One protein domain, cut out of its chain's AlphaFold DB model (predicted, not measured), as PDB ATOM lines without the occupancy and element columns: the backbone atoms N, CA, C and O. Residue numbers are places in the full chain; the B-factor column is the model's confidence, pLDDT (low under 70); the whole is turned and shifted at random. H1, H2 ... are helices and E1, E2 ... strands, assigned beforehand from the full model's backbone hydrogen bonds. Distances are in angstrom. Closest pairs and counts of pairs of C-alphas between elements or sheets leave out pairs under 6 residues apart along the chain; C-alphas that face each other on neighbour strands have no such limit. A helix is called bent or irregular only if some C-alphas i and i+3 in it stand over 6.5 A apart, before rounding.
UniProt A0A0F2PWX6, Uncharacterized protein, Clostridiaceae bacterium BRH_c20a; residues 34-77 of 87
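What this domain is: This is residues 34 to 77 of the 87 residues of an uncharacterized protein of Clostridiaceae bacterium BRH_c20a (UniProt A0A0F2PWX6). Picture a flat, open triangle with three sides: a small two-stranded hairpin, E1 and E2, then the short helix H1, which follows straight on from E2, then the long helix H2. The chain turns back through residues 56 to 60, and H2 runs as the longest side towards the turn of the hairpin, so that Val 73 comes near Leu 40 and Gln 43 and contacts across the triangle are few. The printed part has 44 residues, with two named strands and then two named helices, in the order E1, E2, H1, H2; the sheet has the order E1 - E2 and is antiparallel, and the class is mixed, helices and strands. The whole is only just compact, close to loose, with a radius of gyration of the C-alphas of 10.9 A, and its C-alphas span 29 by 25 by 9 A.

How they stand to each other: Start at residue 34 and go on to E1, residues 37 to 40, whose antiparallel neighbour is E2, residues 43 to 46. The two form a hairpin, with 155 degrees between their directions. Look at N 38 and O 45, 2.9 A apart, and at N 40 and O 43, 2.8 A apart, both within hydrogen-bond range; the C-alphas of 37 and 46, 4.0 A apart, face each other. Next comes H1, residues 47 to 55; its closest C-alpha pair with E1 is Gly 37 and Ser 47, 4.3 A apart. Then find H2, residues 61 to 77. H1 and H2 are close but not clearly touching, with the C-alphas of Leu 53 and Tyr 63 the closest, 6.4 A apart. They stand at a steep tilt of 60 degrees and run opposite ways. Farther along H2, the C-alpha of Val 73 is 7.4 A from that of Gln 43 in E2 and 7.6 A from that of Leu 40 in E1, the closest pairs of H2 with these strands. In H1 every O i to N i+4 pair is within hydrogen-bond range; in H2 12 of 13 are.

Where its parts are: Find C-alpha 37 at (164.769, 144.626, 195.098), where E1 begins; it runs 10.0 A to C-alpha 40. E2 runs 10.2 A from C-alpha 43 to C-alpha 46. H1 runs 12.1 A from C-alpha 47, at (164.599, 141.036, 197.446), to C-alpha 55. H2 runs 25.0 A from C-alpha 61 to C-alpha 77, at (149.332, 146.696, 181.482). It is neither bent nor irregular, but only just: C-alphas 74 and 77 are 6.4 A apart.

The domain as a whole: The two C-alphas farthest apart are those of Ile 34 and Asp 59, 30.9 A. The printed part has no cut, and the links E1 to E2, E2 to H1 and H1 to H2 are tight. The mean pLDDT of the printed part is 91.7, and residue 77 is the one under 70.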
ATOM      1  N   ILE A  34     164.716 151.551 198.065       85.56
ATOM      2  CA  ILE A  34     164.797 151.268 196.621       85.56
ATOM      3  C   ILE A  34     165.956 150.336 196.233       85.56
ATOM      4  O   ILE A  34     165.902 149.724 195.172       85.56
ATOM      5  N   ALA A  35     166.979 150.206 197.084       88.00
ATOM      6  CA  ALA A  35     168.122 149.332 196.832       88.00
ATOM      7  C   ALA A  35     167.842 147.849 197.152       88.00
ATOM      8  O   ALA A  35     168.668 146.999 196.837       88.00
ATOM      9  N   ASP A  36     166.705 147.528 197.781       91.81
ATOM     10  CA  ASP A  36     166.358 146.169 198.216       91.81
ATOM     11  C   ASP A  36     165.286 145.538 197.322       91.81
ATOM     12  O   ASP A  36     164.166 145.262 197.763       91.81
ATOM     13  N   GLY A  37     165.620 145.333 196.049       92.56
ATOM     14  CA  GLY A  37     164.769 144.626 195.098       92.56
ATOM     15  C   GLY A  37     164.894 145.141 193.670       92.56
ATOM     16  O   GLY A  37     165.919 145.692 193.275       92.56
ATOM     17  N   PHE A  38     163.829 144.971 192.889       93.19
ATOM     18  CA  PHE A  38     163.788 145.349 191.479       93.19
ATOM     19  C   PHE A  38     162.424 145.910 191.052       93.19
ATOM     20  O   PHE A  38     161.406 145.756 191.734       93.19
ATOM     21  N   LEU A  39     162.401 146.572 189.891       92.62
ATOM     22  CA  LEU A  39     161.183 147.074 189.253       92.62
ATOM     23  C   LEU A  39     160.719 146.132 188.137       92.62
ATOM     24  O   LEU A  39     161.476 145.802 187.228       92.62
ATOM     25  N   LEU A  40     159.439 145.770 188.163       91.38
ATOM     26  CA  LEU A  40     158.736 144.995 187.149       91.38
ATOM     27  C   LEU A  40     157.567 145.825 186.604       91.38
ATOM     28  O   LEU A  40     156.559 145.992 187.280       91.38
ATOM     29  N   ILE A  41     157.697 146.366 185.387       91.00
ATOM     30  CA  ILE A  41     156.639 147.152 184.706       91.00
ATOM     31  C   ILE A  41     156.120 148.292 185.612       91.00
ATOM     32  O   ILE A  41     154.930 148.464 185.862       91.00
ATOM     33  N   GLY A  42     157.052 149.061 186.184       88.00
ATOM     34  CA  GLY A  42     156.738 150.186 187.074       88.00
ATOM     35  C   GLY A  42     156.202 149.794 188.457       88.00
ATOM     36  O   GLY A  42     155.837 150.670 189.233       88.00
ATOM     37  N   GLN A  43     156.157 148.502 188.780       91.44
ATOM     38  CA  GLN A  43     155.814 147.984 190.101       91.44
ATOM     39  C   GLN A  43     157.063 147.463 190.813       91.44
ATOM     40  O   GLN A  43     157.934 146.882 190.179       91.44
ATOM     41  N   PHE A  44     157.165 147.651 192.128       93.75
ATOM     42  CA  PHE A  44     158.353 147.253 192.889       93.75
ATOM     43  C   PHE A  44     158.196 145.868 193.529       93.75
ATOM     44  O   PHE A  44     157.143 145.552 194.085       93.75
ATOM     45  N   VAL A  45     159.254 145.058 193.496       95.25
ATOM     46  CA  VAL A  45     159.352 143.753 194.162       95.25
ATOM     47  C   VAL A  45     160.602 143.755 195.033       95.25
ATOM     48  O   VAL A  45     161.688 144.002 194.525       95.25
ATOM     49  N   CYS A  46     160.463 143.487 196.332       96.12
ATOM     50  CA  CYS A  46     161.610 143.463 197.240       96.12
ATOM     51  C   CYS A  46     162.424 142.165 197.134       96.12
ATOM     52  O   CYS A  46     161.860 141.111 196.818       96.12
ATOM     53  N   SER A  47     163.710 142.211 197.495       95.31
ATOM     54  CA  SER A  47     164.599 141.036 197.446       95.31
ATOM     55  C   SER A  47     164.085 139.880 198.309       95.31
ATOM     56  O   SER A  47     164.220 138.716 197.949       95.31
ATOM     57  N   GLY A  48     163.433 140.175 199.440       95.25
ATOM     58  CA  GLY A  48     162.835 139.143 200.292       95.25
ATOM     59  C   GLY A  48     161.741 138.339 199.580       95.25
ATOM     60  O   GLY A  48     161.692 137.116 199.697       95.25
ATOM     61  N   CYS A  49     160.878 139.004 198.806       94.88
ATOM     62  CA  CYS A  49     159.863 138.311 198.016       94.88
ATOM     63  C   CYS A  49     160.455 137.608 196.790       94.88
ATOM     64  O   CYS A  49     159.969 136.542 196.429       94.88
ATOM     65  N   GLU A  50     161.496 138.170 196.178       94.62
ATOM     66  CA  GLU A  50     162.243 137.518 195.098       94.62
ATOM     67  C   GLU A  50     162.854 136.193 195.565       94.62
ATOM     68  O   GLU A  50     162.560 135.141 195.003       94.62
ATOM     69  N   GLN A  51     163.633 136.220 196.649       95.44
ATOM     70  CA  GLN A  51     164.257 135.022 197.210       95.44
ATOM     71  C   GLN A  51     163.210 133.999 197.645       95.44
ATOM     72  O   GLN A  51     163.372 132.801 197.421       95.44
ATOM     73  N   LYS A  52     162.088 134.462 198.209       94.88
ATOM     74  CA  LYS A  52     160.961 133.592 198.542       94.88
ATOM     75  C   LYS A  52     160.401 132.911 197.288       94.88
ATOM     76  O   LYS A  52     160.229 131.701 197.288       94.88
ATOM     77  N   LEU A  53     160.172 133.645 196.202       94.25
ATOM     78  CA  LEU A  53     159.686 133.066 194.949       94.25
ATOM     79  C   LEU A  53     160.647 132.013 194.373       94.25
ATOM     80  O   LEU A  53     160.182 130.987 193.891       94.25
ATOM     81  N   LEU A  54     161.959 132.256 194.446       93.62
ATOM     82  CA  LEU A  54     162.989 131.346 193.928       93.62
ATOM     83  C   LEU A  54     163.202 130.092 194.791       93.62
ATOM     84  O   LEU A  54     163.707 129.092 194.290       93.62
ATOM     85  N   THR A  55     162.850 130.145 196.077       95.50
ATOM     86  CA  THR A  55     163.066 129.043 197.035       95.50
ATOM     87  C   THR A  55     161.809 128.230 197.331       95.50
ATOM     88  O   THR A  55     161.913 127.132 197.876       95.50
ATOM     89  N   LEU A  56     160.623 128.742 196.991       93.69
ATOM     90  CA  LEU A  56     159.378 128.007 197.175       93.69
ATOM     91  C   LEU A  56     159.281 126.810 196.231       93.69
ATOM     92  O   LEU A  56     159.667 126.873 195.066       93.69
ATOM     93  N   ASN A  57     158.671 125.740 196.737       92.94
ATOM     94  CA  ASN A  57     158.291 124.612 195.906       92.94
ATOM     95  C   ASN A  57     157.105 125.000 195.009       92.94
ATOM     96  O   ASN A  57     156.216 125.745 195.422       92.94
ATOM     97  N   TYR A  58     157.081 124.467 193.792       90.50
ATOM     98  CA  TYR A  58     156.014 124.689 192.824       90.50
ATOM     99  C   TYR A  58     154.637 124.256 193.353       90.50
ATOM    100  O   TYR A  58     153.643 124.935 193.098       90.50
ATOM    101  N   ASP A  59     154.596 123.167 194.129       92.69
ATOM    102  CA  ASP A  59     153.365 122.638 194.731       92.69
ATOM    103  C   ASP A  59     152.872 123.460 195.936       92.69
ATOM    104  O   ASP A  59     151.782 123.217 196.456       92.69
ATOM    105  N   ASP A  60     153.650 124.447 196.394       94.12
ATOM    106  CA  ASP A  60     153.245 125.309 197.497       94.12
ATOM    107  C   ASP A  60     152.159 126.302 197.027       94.12
ATOM    108  O   ASP A  60     152.361 127.052 196.062       94.12
ATOM    109  N   PRO A  61     151.003 126.389 197.712       93.50
ATOM    110  CA  PRO A  61     149.953 127.338 197.346       93.50
ATOM    111  C   PRO A  61     150.438 128.797 197.342       93.50
ATOM    112  O   PRO A  61     149.960 129.607 196.540       93.50
ATOM    113  N   ALA A  62     151.411 129.153 198.185       92.06
ATOM    114  CA  ALA A  62     151.991 130.488 198.211       92.06
ATOM    115  C   ALA A  62     152.790 130.807 196.938       92.06
ATOM    116  O   ALA A  62     152.808 131.970 196.521       92.06
ATOM    117  N   TYR A  63     153.392 129.806 196.286       94.81
ATOM    118  CA  TYR A  63     154.077 129.991 195.006       94.81
ATOM    119  C   TYR A  63     153.076 130.423 193.938       94.81
ATOM    120  O   TYR A  63     153.246 131.473 193.312       94.81
ATOM    121  N   ASN A  64     151.976 129.676 193.800       94.06
ATOM    122  CA  ASN A  64     150.939 129.999 192.825       94.06
ATOM    123  C   ASN A  64     150.362 131.403 193.070       94.06
ATOM    124  O   ASN A  64     150.247 132.185 192.129       94.06
ATOM    125  N   ILE A  65     150.089 131.779 194.324       94.12
ATOM    126  CA  ILE A  65     149.600 133.127 194.661       94.12
ATOM    127  C   ILE A  65     150.585 134.216 194.213       94.12
ATOM    128  O   ILE A  65     150.172 135.217 193.624       94.12
ATOM    129  N   MET A  66     151.885 134.046 194.474       94.56
ATOM    130  CA  MET A  66     152.893 135.024 194.046       94.56
ATOM    131  C   MET A  66     152.989 135.110 192.520       94.56
ATOM    132  O   MET A  66     153.021 136.213 191.975       94.56
ATOM    133  N   VAL A  67     152.955 133.971 191.822       94.50
ATOM    134  CA  VAL A  67     152.959 133.928 190.355       94.50
ATOM    135  C   VAL A  67     151.724 134.611 189.771       94.50
ATOM    136  O   VAL A  67     151.858 135.360 188.806       94.50
ATOM    137  N   GLN A  68     150.531 134.410 190.343       94.44
ATOM    138  CA  GLN A  68     149.320 135.095 189.874       94.44
ATOM    139  C   GLN A  68     149.448 136.615 190.003       94.44
ATOM    140  O   GLN A  68     149.204 137.321 189.030       94.44
ATOM    141  N   LYS A  69     149.940 137.125 191.140       93.06
ATOM    142  CA  LYS A  69     150.189 138.567 191.316       93.06
ATOM    143  C   LYS A  69     151.180 139.120 190.285       93.06
ATOM    144  O   LYS A  69     150.989 140.216 189.763       93.06
ATOM    145  N   LEU A  70     152.237 138.371 189.965       93.75
ATOM    146  CA  LEU A  70     153.206 138.774 188.938       93.75
ATOM    147  C   LEU A  70     152.588 138.759 187.536       93.75
ATOM    148  O   LEU A  70     152.809 139.688 186.760       93.75
ATOM    149  N   LYS A  71     151.769 137.750 187.219       93.38
ATOM    150  CA  LYS A  71     151.007 137.692 185.965       93.38
ATOM    151  C   LYS A  71     150.063 138.882 185.838       93.38
ATOM    152  O   LYS A  71     150.003 139.477 184.768       93.38
ATOM    153  N   GLU A  72     149.366 139.258 186.905       92.31
ATOM    154  CA  GLU A  72     148.517 140.450 186.906       92.31
ATOM    155  C   GLU A  72     149.332 141.697 186.558       92.31
ATOM    156  O   GLU A  72     148.943 142.431 185.660       92.31
ATOM    157  N   VAL A  73     150.503 141.906 187.164       90.88
ATOM    158  CA  VAL A  73     151.366 143.048 186.811       90.88
ATOM    159  C   VAL A  73     151.797 143.009 185.341       90.88
ATOM    160  O   VAL A  73     151.726 144.025 184.650       90.88
ATOM    161  N   ILE A  74     152.202 141.839 184.842       91.50
ATOM    162  CA  ILE A  74     152.723 141.694 183.477       91.50
ATOM    163  C   ILE A  74     151.631 141.870 182.420       91.50
ATOM    164  O   ILE A  74     151.829 142.566 181.423       91.50
ATOM    165  N   TYR A  75     150.462 141.271 182.637       89.69
ATOM    166  CA  TYR A  75     149.407 141.192 181.628       89.69
ATOM    167  C   TYR A  75     148.294 142.243 181.801       89.69
ATOM    168  O   TYR A  75     147.572 142.511 180.838       89.69
ATOM    169  N   SER A  76     148.169 142.896 182.965       73.81
ATOM    170  CA  SER A  76     147.170 143.960 183.209       73.81
ATOM    171  C   SER A  76     147.548 145.311 182.577       73.81
ATOM    172  O   SER A  76     146.709 146.203 182.454       73.81
ATOM    173  N   SER A  77     148.778 145.457 182.067       57.41
ATOM    174  CA  SER A  77     149.332 146.696 181.482       57.41
ATOM    175  C   SER A  77     148.603 147.233 180.224       57.41
ATOM    176  O   SER A  77     148.981 148.245 179.639       57.41
TER     177      SER A  77